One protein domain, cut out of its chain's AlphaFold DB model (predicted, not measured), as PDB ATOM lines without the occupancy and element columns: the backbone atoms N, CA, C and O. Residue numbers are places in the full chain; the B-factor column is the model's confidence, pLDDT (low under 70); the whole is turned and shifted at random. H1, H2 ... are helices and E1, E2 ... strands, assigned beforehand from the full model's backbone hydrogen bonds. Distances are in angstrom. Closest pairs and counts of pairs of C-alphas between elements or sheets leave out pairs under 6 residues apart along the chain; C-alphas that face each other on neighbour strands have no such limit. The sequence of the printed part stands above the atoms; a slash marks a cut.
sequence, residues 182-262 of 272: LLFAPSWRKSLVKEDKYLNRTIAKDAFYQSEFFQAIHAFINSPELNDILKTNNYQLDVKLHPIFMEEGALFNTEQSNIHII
ATOM      1  N   LEU A 182       2.585  23.728  17.617       95.44
ATOM      2  CA  LEU A 182       1.735  23.575  16.450       95.44
ATOM      3  C   LEU A 182       2.603  23.773  15.210       95.44
ATOM      4  O   LEU A 182       3.453  24.655  15.192       95.44
ATOM      5  N   LEU A 183       2.383  22.964  14.175       94.50
ATOM      6  CA  LEU A 183       3.051  23.124  12.887       94.50
ATOM      7  C   LEU A 183       2.026  23.533  11.836       94.50
ATOM      8  O   LEU A 183       1.127  22.758  11.504       94.50
ATOM      9  N   PHE A 184       2.202  24.719  11.263       94.69
ATOM     10  CA  PHE A 184       1.474  25.155  10.081       94.69
ATOM     11  C   PHE A 184       2.367  25.027   8.847       94.69
ATOM     12  O   PHE A 184       3.343  25.754   8.681       94.69
ATOM     13  N   ALA A 185       2.032  24.079   7.969       92.44
ATOM     14  CA  ALA A 185       2.809  23.769   6.770       92.44
ATOM     15  C   ALA A 185       1.922  23.817   5.511       92.44
ATOM     16  O   ALA A 185       1.490  22.770   5.012       92.44
ATOM     17  N   PRO A 186       1.590  25.018   4.999       90.44
ATOM     18  CA  PRO A 186       0.721  25.145   3.840       90.44
ATOM     19  C   PRO A 186       1.402  24.620   2.567       90.44
ATOM     20  O   PRO A 186       2.593  24.817   2.321       90.44
ATOM     21  N   SER A 187       0.612  23.977   1.707       87.44
ATOM     22  CA  SER A 187       1.051  23.608   0.357       87.44
ATOM     23  C   SER A 187       1.249  24.845  -0.523       87.44
ATOM     24  O   SER A 187       0.560  25.852  -0.371       87.44
ATOM     25  N   TRP A 188       2.149  24.753  -1.503       85.94
ATOM     26  CA  TRP A 188       2.359  25.820  -2.481       85.94
ATOM     27  C   TRP A 188       1.255  25.865  -3.548       85.94
ATOM     28  O   TRP A 188       0.450  24.939  -3.694       85.94
ATOM     29  N   ARG A 189       1.198  26.966  -4.304       85.62
ATOM     30  CA  ARG A 189       0.243  27.162  -5.402       85.62
ATOM     31  C   ARG A 189       0.980  27.227  -6.729       85.62
ATOM     32  O   ARG A 189       1.786  28.125  -6.950       85.62
ATOM     33  N   LYS A 190       0.673  26.284  -7.628       82.69
ATOM     34  CA  LYS A 190       1.292  26.222  -8.961       82.69
ATOM     35  C   LYS A 190       1.070  27.498  -9.772       82.69
ATOM     36  O   LYS A 190       1.968  27.902 -10.495       82.69
ATOM     37  N   SER A 191      -0.084  28.144  -9.619       84.88
ATOM     38  CA  SER A 191      -0.405  29.418 -10.274       84.88
ATOM     39  C   SER A 191       0.540  30.566  -9.903       84.88
ATOM     40  O   SER A 191       0.653  31.515 -10.669       84.88
ATOM     41  N   LEU A 192       1.231  30.478  -8.762       84.12
ATOM     42  CA  LEU A 192       2.130  31.522  -8.260       84.12
ATOM     43  C   LEU A 192       3.599  31.291  -8.636       84.12
ATOM     44  O   LEU A 192       4.478  32.051  -8.230       84.12
ATOM     45  N   VAL A 193       3.873  30.233  -9.398       82.94
ATOM     46  CA  VAL A 193       5.223  29.775  -9.723       82.94
ATOM     47  C   VAL A 193       5.376  29.660 -11.230       82.94
ATOM     48  O   VAL A 193       4.570  29.022 -11.906       82.94
ATOM     49  N   LYS A 194       6.463  30.224 -11.753       80.50
ATOM     50  CA  LYS A 194       6.931  29.974 -13.115       80.50
ATOM     51  C   LYS A 194       7.953  28.845 -13.065       80.50
ATOM     52  O   LYS A 194       8.871  28.890 -12.257       80.50
ATOM     53  N   GLU A 195       7.783  27.829 -13.904       81.25
ATOM     54  CA  GLU A 195       8.732  26.718 -14.044       81.25
ATOM     55  C   GLU A 195       9.309  26.743 -15.461       81.25
ATOM     56  O   GLU A 195       8.558  26.823 -16.436       81.25
ATOM     57  N   ASP A 196      10.637  26.713 -15.578       79.94
ATOM     58  CA  ASP A 196      11.314  26.636 -16.868       79.94
ATOM     59  C   ASP A 196      11.461  25.182 -17.357       79.94
ATOM     60  O   ASP A 196      11.146  24.205 -16.672       79.94
ATOM     61  N   LYS A 197      11.984  25.014 -18.575       74.50
ATOM     62  CA  LYS A 197      12.204  23.692 -19.188       74.50
ATOM     63  C   LYS A 197      13.245  22.818 -18.466       74.50
ATOM     64  O   LYS A 197      13.376  21.642 -18.802       74.50
ATOM     65  N   TYR A 198      14.005  23.385 -17.533       71.25
ATOM     66  CA  TYR A 198      15.020  22.713 -16.725       71.25
ATOM     67  C   TYR A 198      14.534  22.432 -15.296       71.25
ATOM     68  O   TYR A 198      15.328  21.977 -14.477       71.25
ATOM     69  N   LEU A 199      13.237  22.629 -15.022       70.19
ATOM     70  CA  LEU A 199      12.611  22.474 -13.706       70.19
ATOM     71  C   LEU A 199      13.093  23.504 -12.673       70.19
ATOM     72  O   LEU A 199      12.879  23.306 -11.473       70.19
ATOM     73  N   ASN A 200      13.704  24.607 -13.117       75.25
ATOM     74  CA  ASN A 200      13.970  25.740 -12.242       75.25
ATOM     75  C   ASN A 200      12.668  26.494 -12.021       75.25
ATOM     76  O   ASN A 200      11.892  26.711 -12.957       75.25
ATOM     77  N   ARG A 201      12.430  26.893 -10.776       77.56
ATOM     78  CA  ARG A 201      11.190  27.543 -10.379       77.56
ATOM     79  C   ARG A 201      11.476  28.922  -9.827       77.56
ATOM     80  O   ARG A 201      12.368  29.068  -9.004       77.56
ATOM     81  N   THR A 202      10.698  29.903 -10.257       78.38
ATOM     82  CA  THR A 202      10.783  31.283  -9.777       78.38
ATOM     83  C   THR A 202       9.401  31.818  -9.441       78.38
ATOM     84  O   THR A 202       8.380  31.345  -9.953       78.38
ATOM     85  N   ILE A 203       9.359  32.809  -8.556       80.25
ATOM     86  CA  ILE A 203       8.117  33.450  -8.122       80.25
ATOM     87  C   ILE A 203       7.886  34.710  -8.948       80.25
ATOM     88  O   ILE A 203       8.793  35.511  -9.174       80.25
ATOM     89  N   ALA A 204       6.645  34.909  -9.389       78.81
ATOM     90  CA  ALA A 204       6.213  36.189  -9.932       78.81
ATOM     91  C   ALA A 204       5.851  37.123  -8.765       78.81
ATOM     92  O   ALA A 204       4.712  37.099  -8.312       78.81
ATOM     93  N   LYS A 205       6.826  37.895  -8.260       78.44
ATOM     94  CA  LYS A 205       6.722  38.660  -6.998       78.44
ATOM     95  C   LYS A 205       5.432  39.472  -6.869       78.44
ATOM     96  O   LYS A 205       4.682  39.245  -5.927       78.44
ATOM     97  N   ASP A 206       5.124  40.334  -7.833       81.12
ATOM     98  CA  ASP A 206       3.942  41.209  -7.747       81.12
ATOM     99  C   ASP A 206       2.633  40.412  -7.671       81.12
ATOM    100  O   ASP A 206       1.787  40.655  -6.811       81.12
ATOM    101  N   ALA A 207       2.501  39.388  -8.518       82.19
ATOM    102  CA  ALA A 207       1.343  38.497  -8.512       82.19
ATOM    103  C   ALA A 207       1.264  37.658  -7.228       82.19
ATOM    104  O   ALA A 207       0.175  37.311  -6.777       82.19
ATOM    105  N   PHE A 208       2.410  37.323  -6.635       84.56
ATOM    106  CA  PHE A 208       2.480  36.607  -5.371       84.56
ATOM    107  C   PHE A 208       1.990  37.475  -4.209       84.56
ATOM    108  O   PHE A 208       1.110  37.033  -3.476       84.56
ATOM    109  N   TYR A 209       2.464  38.717  -4.085       83.88
ATOM    110  CA  TYR A 209       2.025  39.653  -3.041       83.88
ATOM    111  C   TYR A 209       0.533  39.988  -3.114       83.88
ATOM    112  O   TYR A 209      -0.136  40.127  -2.092       83.88
ATOM    113  N   GLN A 210       0.003  40.108  -4.331       88.00
ATOM    114  CA  GLN A 210      -1.418  40.369  -4.556       88.00
ATOM    115  C   GLN A 210      -2.284  39.111  -4.421       88.00
ATOM    116  O   GLN A 210      -3.508  39.202  -4.482       88.00
ATOM    117  N   SER A 211      -1.679  37.932  -4.259       90.19
ATOM    118  CA  SER A 211      -2.436  36.692  -4.146       90.19
ATOM    119  C   SER A 211      -3.119  36.572  -2.787       90.19
ATOM    120  O   SER A 211      -2.527  36.844  -1.742       90.19
ATOM    121  N   GLU A 212      -4.337  36.034  -2.801       93.00
ATOM    122  CA  GLU A 212      -5.070  35.645  -1.592       93.00
ATOM    123  C   GLU A 212      -4.240  34.698  -0.709       93.00
ATOM    124  O   GLU A 212      -4.273  34.785   0.513       93.00
ATOM    125  N   PHE A 213      -3.427  33.831  -1.325       91.31
ATOM    126  CA  PHE A 213      -2.528  32.922  -0.614       91.31
ATOM    127  C   PHE A 213      -1.537  33.669   0.285       91.31
ATOM    128  O   PHE A 213      -1.407  33.329   1.461       91.31
ATOM    129  N   PHE A 214      -0.840  34.670  -0.259       90.12
ATOM    130  CA  PHE A 214       0.106  35.464   0.515       90.12
ATOM    131  C   PHE A 214      -0.619  36.269   1.589       90.12
ATOM    132  O   PHE A 214      -0.260  36.181   2.759       90.12
ATOM    133  N   GLN A 215      -1.668  37.001   1.205       92.38
ATOM    134  CA  GLN A 215      -2.393  37.892   2.109       92.38
ATOM    135  C   GLN A 215      -3.014  37.138   3.291       92.38
ATOM    136  O   GLN A 215      -2.882  37.581   4.430       92.38
ATOM    137  N   ALA A 216      -3.619  35.971   3.049       94.38
ATOM    138  CA  ALA A 216      -4.223  35.160   4.100       94.38
ATOM    139  C   ALA A 216      -3.176  34.602   5.074       94.38
ATOM    140  O   ALA A 216      -3.369  34.675   6.286       94.38
ATOM    141  N   ILE A 217      -2.053  34.078   4.568       93.12
ATOM    142  CA  ILE A 217      -0.978  33.573   5.432       93.12
ATOM    143  C   ILE A 217      -0.342  34.725   6.212       93.12
ATOM    144  O   ILE A 217      -0.149  34.595   7.414       93.12
ATOM    145  N   HIS A 218      -0.057  35.852   5.558       92.38
ATOM    146  CA  HIS A 218       0.536  37.022   6.198       92.38
ATOM    147  C   HIS A 218      -0.358  37.577   7.316       92.38
ATOM    148  O   HIS A 218       0.134  37.864   8.404       92.38
ATOM    149  N   ALA A 219      -1.671  37.686   7.080       95.31
ATOM    150  CA  ALA A 219      -2.631  38.099   8.100       95.31
ATOM    151  C   ALA A 219      -2.716  37.087   9.255       95.31
ATOM    152  O   ALA A 219      -2.742  37.479  10.418       95.31
ATOM    153  N   PHE A 220      -2.706  35.788   8.946       95.88
ATOM    154  CA  PHE A 220      -2.746  34.724   9.947       95.88
ATOM    155  C   PHE A 220      -1.524  34.757  10.876       95.88
ATOM    156  O   PHE A 220      -1.686  34.794  12.093       95.88
ATOM    157  N   ILE A 221      -0.307  34.804  10.324       94.75
ATOM    158  CA  ILE A 221       0.934  34.765  11.120       94.75
ATOM    159  C   ILE A 221       1.221  36.072  11.874       94.75
ATOM    160  O   ILE A 221       2.056  36.077  12.774       94.75
ATOM    161  N   ASN A 222       0.549  37.169  11.514       95.88
ATOM    162  CA  ASN A 222       0.661  38.464  12.190       95.88
ATOM    163  C   ASN A 222      -0.555  38.801  13.063       95.88
ATOM    164  O   ASN A 222      -0.621  39.907  13.594       95.88
ATOM    165  N   SER A 223      -1.499  37.871  13.245       97.75
ATOM    166  CA  SER A 223      -2.687  38.088  14.075       97.75
ATOM    167  C   SER A 223      -2.320  38.214  15.566       97.75
ATOM    168  O   SER A 223      -1.818  37.244  16.149       97.75
ATOM    169  N   PRO A 224      -2.602  39.362  16.219       97.31
ATOM    170  CA  PRO A 224      -2.402  39.509  17.662       97.31
ATOM    171  C   PRO A 224      -3.290  38.556  18.466       97.31
ATOM    172  O   PRO A 224      -2.828  37.952  19.428       97.31
ATOM    173  N   GLU A 225      -4.531  38.346  18.018       98.06
ATOM    174  CA  GLU A 225      -5.482  37.422  18.644       98.06
ATOM    175  C   GLU A 225      -4.937  35.988  18.672       98.06
ATOM    176  O   GLU A 225      -4.949  35.334  19.715       98.06
ATOM    177  N   LEU A 226      -4.388  35.509  17.548       97.88
ATOM    178  CA  LEU A 226      -3.758  34.188  17.487       97.88
ATOM    179  C   LEU A 226      -2.588  34.091  18.471       97.88
ATOM    180  O   LEU A 226      -2.470  33.111  19.203       97.88
ATOM    181  N   ASN A 227      -1.727  35.105  18.495       97.88
ATOM    182  CA  ASN A 227      -0.577  35.151  19.388       97.88
ATOM    183  C   ASN A 227      -0.990  35.147  20.869       97.88
ATOM    184  O   ASN A 227      -0.381  34.432  21.663       97.88
ATOM    185  N   ASP A 228      -2.046  35.867  21.240       98.19
ATOM    186  CA  ASP A 228      -2.548  35.904  22.617       98.19
ATOM    187  C   ASP A 228      -3.169  34.567  23.042       98.19
ATOM    188  O   ASP A 228      -2.946  34.105  24.167       98.19
ATOM    189  N   ILE A 229      -3.868  33.885  22.127       98.00
ATOM    190  CA  ILE A 229      -4.360  32.519  22.347       98.00
ATOM    191  C   ILE A 229      -3.183  31.559  22.562       98.00
ATOM    192  O   ILE A 229      -3.194  30.783  23.522       98.00
ATOM    193  N   LEU A 230      -2.154  31.617  21.709       98.06
ATOM    194  CA  LEU A 230      -0.958  30.776  21.831       98.06
ATOM    195  C   LEU A 230      -0.241  31.016  23.167       98.06
ATOM    196  O   LEU A 230       0.080  30.055  23.864       98.06
ATOM    197  N   LYS A 231      -0.063  32.279  23.569       97.12
ATOM    198  CA  LYS A 231       0.533  32.660  24.860       97.12
ATOM    199  C   LYS A 231      -0.247  32.117  26.045       97.12
ATOM    200  O   LYS A 231       0.323  31.428  26.887       97.12
ATOM    201  N   THR A 232      -1.547  32.403  26.092       97.75
ATOM    202  CA  THR A 232      -2.419  32.038  27.218       97.75
ATOM    203  C   THR A 232      -2.459  30.526  27.430       97.75
ATOM    204  O   THR A 232      -2.534  30.058  28.563       97.75
ATOM    205  N   ASN A 233      -2.355  29.755  26.347       97.12
ATOM    206  CA  ASN A 233      -2.381  28.295  26.390       97.12
ATOM    207  C   ASN A 233      -0.983  27.653  26.412       97.12
ATOM    208  O   ASN A 233      -0.881  26.428  26.374       97.12
ATOM    209  N   ASN A 234       0.092  28.447  26.482       96.81
ATOM    210  CA  ASN A 234       1.478  27.974  26.454       96.81
ATOM    211  C   ASN A 234       1.799  27.098  25.223       96.81
ATOM    212  O   ASN A 234       2.356  26.006  25.357       96.81
ATOM    213  N   TYR A 235       1.430  27.574  24.030       97.75
ATOM    214  CA  TYR A 235       1.780  26.987  22.736       97.75
ATOM    215  C   TYR A 235       2.690  27.906  21.915       97.75
ATOM    216  O   TYR A 235       2.670  29.132  22.043       97.75
ATOM    217  N   GLN A 236       3.464  27.292  21.024       97.06
ATOM    218  CA  GLN A 236       4.183  27.964  19.943       97.06
ATOM    219  C   GLN A 236       3.672  27.464  18.594       97.06
ATOM    220  O   GLN A 236       3.342  26.284  18.451       97.06
ATOM    221  N   LEU A 237       3.622  28.349  17.604       97.00
ATOM    222  CA  LEU A 237       3.284  28.014  16.229       97.00
ATOM    223  C   LEU A 237       4.528  28.112  15.351       97.00
ATOM    224  O   LEU A 237       5.011  29.201  15.065       97.00
ATOM    225  N   ASP A 238       4.991  26.970  14.867       94.75
ATOM    226  CA  ASP A 238       6.039  26.889  13.864       94.75
ATOM    227  C   ASP A 238       5.393  26.913  12.463       94.75
ATOM    228  O   ASP A 238       4.527  26.097  12.133       94.75
ATOM    229  N   VAL A 239       5.815  27.846  11.615       92.25
ATOM    230  CA  VAL A 239       5.336  28.025  10.242       92.25
ATOM    231  C   VAL A 239       6.413  27.533   9.285       92.25
ATOM    232  O   VAL A 239       7.493  28.112   9.193       92.25
ATOM    233  N   LYS A 240       6.117  26.460   8.546       90.06
ATOM    234  CA  LYS A 240       7.040  25.860   7.578       90.06
ATOM    235  C   LYS A 240       6.525  26.030   6.160       90.06
ATOM    236  O   LYS A 240       5.665  25.281   5.693       90.06
ATOM    237  N   LEU A 241       7.092  26.998   5.455       86.38
ATOM    238  CA  LEU A 241       6.744  27.273   4.070       86.38
ATOM    239  C   LEU A 241       7.515  26.368   3.108       86.38
ATOM    240  O   LEU A 241       8.556  25.792   3.427       86.38
ATOM    241  N   HIS A 242       6.985  26.226   1.894       82.56
ATOM    242  CA  HIS A 242       7.681  25.489   0.847       82.56
ATOM    243  C   HIS A 242       9.000  26.210   0.487       82.56
ATOM    244  O   HIS A 242       8.958  27.426   0.299       82.56
ATOM    245  N   PRO A 243      10.132  25.497   0.288       77.75
ATOM    246  CA  PRO A 243      11.442  26.111   0.022       77.75
ATOM    247  C   PRO A 243      11.456  27.125  -1.124       77.75
ATOM    248  O   PRO A 243      12.177  28.110  -1.075       77.75
ATOM    249  N   ILE A 244      10.588  26.924  -2.118       77.56
ATOM    250  CA  ILE A 244      10.401  27.868  -3.227       77.56
ATOM    251  C   ILE A 244      10.091  29.300  -2.776       77.56
ATOM    252  O   ILE A 244      10.561  30.234  -3.404       77.56
ATOM    253  N   PHE A 245       9.306  29.464  -1.707       74.19
ATOM    254  CA  PHE A 245       8.952  30.765  -1.140       74.19
ATOM    255  C   PHE A 245      10.005  31.256  -0.146       74.19
ATOM    256  O   PHE A 245      10.004  32.430   0.193       74.19
ATOM    257  N   MET A 246      10.902  30.374   0.306       63.97
ATOM    258  CA  MET A 246      11.941  30.699   1.281       63.97
ATOM    259  C   MET A 246      13.220  31.252   0.649       63.97
ATOM    260  O   MET A 246      13.962  31.942   1.336       63.97
ATOM    261  N   GLU A 247      13.468  31.029  -0.648       62.44
ATOM    262  CA  GLU A 247      14.474  31.823  -1.387       62.44
ATOM    263  C   GLU A 247      14.107  33.315  -1.398       62.44
ATOM    264  O   GLU A 247      14.968  34.184  -1.480       62.44
ATOM    265  N   GLU A 248      12.821  33.604  -1.212       62.44
ATOM    266  CA  GLU A 248      12.277  34.926  -0.943       62.44
ATOM    267  C   GLU A 248      11.902  35.055   0.548       62.44
ATOM    268  O   GLU A 248      10.948  35.733   0.892       62.44
ATOM    269  N   GLY A 249      12.607  34.379   1.464       54.88
ATOM    270  CA  GLY A 249      12.236  34.209   2.880       54.88
ATOM    271  C   GLY A 249      12.009  35.502   3.669       54.88
ATOM    272  O   GLY A 249      11.348  35.475   4.699       54.88
ATOM    273  N   ALA A 250      12.443  36.646   3.139       60.06
ATOM    274  CA  ALA A 250      12.076  37.968   3.642       60.06
ATOM    275  C   ALA A 250      10.579  38.319   3.466       60.06
ATOM    276  O   ALA A 250      10.113  39.301   4.040       60.06
ATOM    277  N   LEU A 251       9.827  37.563   2.659       70.12
ATOM    278  CA  LEU A 251       8.429  37.846   2.326       70.12
ATOM    279  C   LEU A 251       7.460  37.524   3.457       70.12
ATOM    280  O   LEU A 251       6.463  38.223   3.621       70.12
ATOM    281  N   PHE A 252       7.724  36.456   4.203       80.81
ATOM    282  CA  PHE A 252       6.929  36.104   5.366       80.81
ATOM    283  C   PHE A 252       7.762  36.420   6.593       80.81
ATOM    284  O   PHE A 252       8.770  35.769   6.846       80.81
ATOM    285  N   ASN A 253       7.329  37.428   7.335       86.38
ATOM    286  CA  ASN A 253       7.886  37.803   8.620       86.38
ATOM    287  C   ASN A 253       6.749  37.953   9.634       86.38
ATOM    288  O   ASN A 253       5.570  38.064   9.282       86.38
ATOM    289  N   THR A 254       7.115  37.874  10.906       89.38
ATOM    290  CA  THR A 254       6.201  38.130  12.009       89.38
ATOM    291  C   THR A 254       6.966  38.731  13.173       89.38
ATOM    292  O   THR A 254       8.108  38.354  13.434       89.38
ATOM    293  N   GLU A 255       6.329  39.672  13.860       90.81
ATOM    294  CA  GLU A 255       6.811  40.234  15.126       90.81
ATOM    295  C   GLU A 255       6.123  39.566  16.333       90.81
ATOM    296  O   GLU A 255       6.353  39.936  17.485       90.81
ATOM    297  N   GLN A 256       5.267  38.566  16.087       93.25
ATOM    298  CA  GLN A 256       4.542  37.851  17.134       93.25
ATOM    299  C   GLN A 256       5.469  36.880  17.869       93.25
ATOM    300  O   GLN A 256       6.100  36.015  17.270       93.25
ATOM    301  N   SER A 257       5.519  36.976  19.198       92.88
ATOM    302  CA  SER A 257       6.514  36.252  19.999       92.88
ATOM    303  C   SER A 257       6.327  34.733  20.042       92.88
ATOM    304  O   SER A 257       7.287  34.022  20.322       92.88
ATOM    305  N   ASN A 258       5.107  34.232  19.814       96.06
ATOM    306  CA  ASN A 258       4.791  32.798  19.855       96.06
ATOM    307  C   ASN A 258       4.631  32.176  18.459       96.06
ATOM    308  O   ASN A 258       4.175  31.035  18.353       96.06
ATOM    309  N   ILE A 259       4.979  32.908  17.398       95.88
ATOM    310  CA  ILE A 259       4.911  32.437  16.015       95.88
ATOM    311  C   ILE A 259       6.316  32.504  15.420       95.88
ATOM    312  O   ILE A 259       6.939  33.559  15.383       95.88
ATOM    313  N   HIS A 260       6.817  31.369  14.943       92.81
ATOM    314  CA  HIS A 260       8.172  31.234  14.420       92.81
ATOM    315  C   HIS A 260       8.124  30.763  12.973       92.81
ATOM    316  O   HIS A 260       7.478  29.765  12.659       92.81
ATOM    317  N   ILE A 261       8.818  31.461  12.083       89.50
ATOM    318  CA  ILE A 261       8.950  31.050  10.684       89.50
ATOM    319  C   ILE A 261      10.231  30.238  10.575       89.50
ATOM    320  O   ILE A 261      11.309  30.757  10.834       89.50
ATOM    321  N   ILE A 262      10.103  28.958  10.227       87.19
ATOM    322  CA  ILE A 262      11.253  28.056  10.117       87.19
ATOM    323  C   ILE A 262      12.005  28.378   8.826       87.19
ATOM    324  O   ILE A 262      11.423  28.293   7.740       87.19
TER     325      ILE A 262
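AT A GLANCE: This is residues 182 to 262 of the 272 residues of an uncharacterized protein of Listeria grayi (UniProt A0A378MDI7). The model is a rod: a small parallel sheet of E1, E4 and E5 lies toward one end with H3, the hairpin of E2 and E3 makes the other end, and H1, H2 and H3 follow one another lengthwise along one side. H4 and the long unnamed stretch 247 to 258 lie between the hairpin and E5 along the chain. The printed part has 81 residues with four named helices and five named strands, in the order E1 E2 E3 H1 H2 H3 E4 H4 E5, and its class is mixed, helices and strands. It is only just compact, close to loose, with a radius of gyration of the C-alphas of 14.1 A and spans of 49 by 21 by 18 A.

IN THESE COORDINATES: Find C-alpha 182 at (1.735, 23.575, 16.450), where E1, residues 182 to 184, begins. Its sheet also holds E4, residues 236 to 239, 9.8 A long, and E5, residues 259 to 261, which ends with C-alpha 261 at (8.950, 31.050, 10.684). Look next for H2, residues 212 to 221, 14.1 A long, and H3, residues 224 to 232, 12.1 A long, ending at C-alpha 232 at (-2.419, 32.038, 27.218). The shorter elements are H1, residues 205 to 209, H4, residues 243 to 246, E2, residues 193 to 195, and E3, residues 201 to 203.

HOW THE PARTS SIT: Start at the sheet, in the order E1, E4, E5, with E4 the inner strand. E1 and E4 are parallel at 20 degrees, with N 182 and O 236 2.8 A apart; E4 and E5 are parallel at 28 degrees, with N 239 and O 260 2.7 A apart. E4, H4 and E5 form a strand-helix-strand unit, two parallel neighbour strands with a helix between them in the chain, though H4 is not on the sheet. H2 is on the sheet but only grazes it, with residues 217 to 221; its closest C-alphas to E5 are those of Ile 221 and Ile 259, 6.7 A apart. H3 too only grazes it, with residues 226 to 231; its closest C-alphas to E4 are those of Leu 230 and Gln 236, 6.2 A apart. H2 and H3 are close but not clearly touching, at a steep tilt of 39 degrees, the same way; their closest C-alphas, those of Phe 220 and Leu 226, are 7.6 A apart. H1 and H2 are also close but not clearly touching, with the C-alphas of Phe 208 and Phe 214 closest at 6.4 A. Farther out, E2 and E3 form an antiparallel hairpin at 150 degrees, with N 194 and O 202 2.9 A apart, and both are apart from E1, E4 and E5. The closest C-alphas of E3 and H4 are those of Arg 201 and Ile 244, 7.2 A apart. In H1, H2 and H3 every O i to N i+4 pair is within hydrogen-bond range; H4 is too short for such a pair.

THE WHOLE: Look for the two C-alphas farthest apart at Lys 197 and Thr 232, 49.4 A. The printed part has no cut, and its one long link, 12 residues, joins H4 to E5. The mean pLDDT of the printed part is 86.8; residues 246 to 250, of which 246 belongs to H4, are under 70.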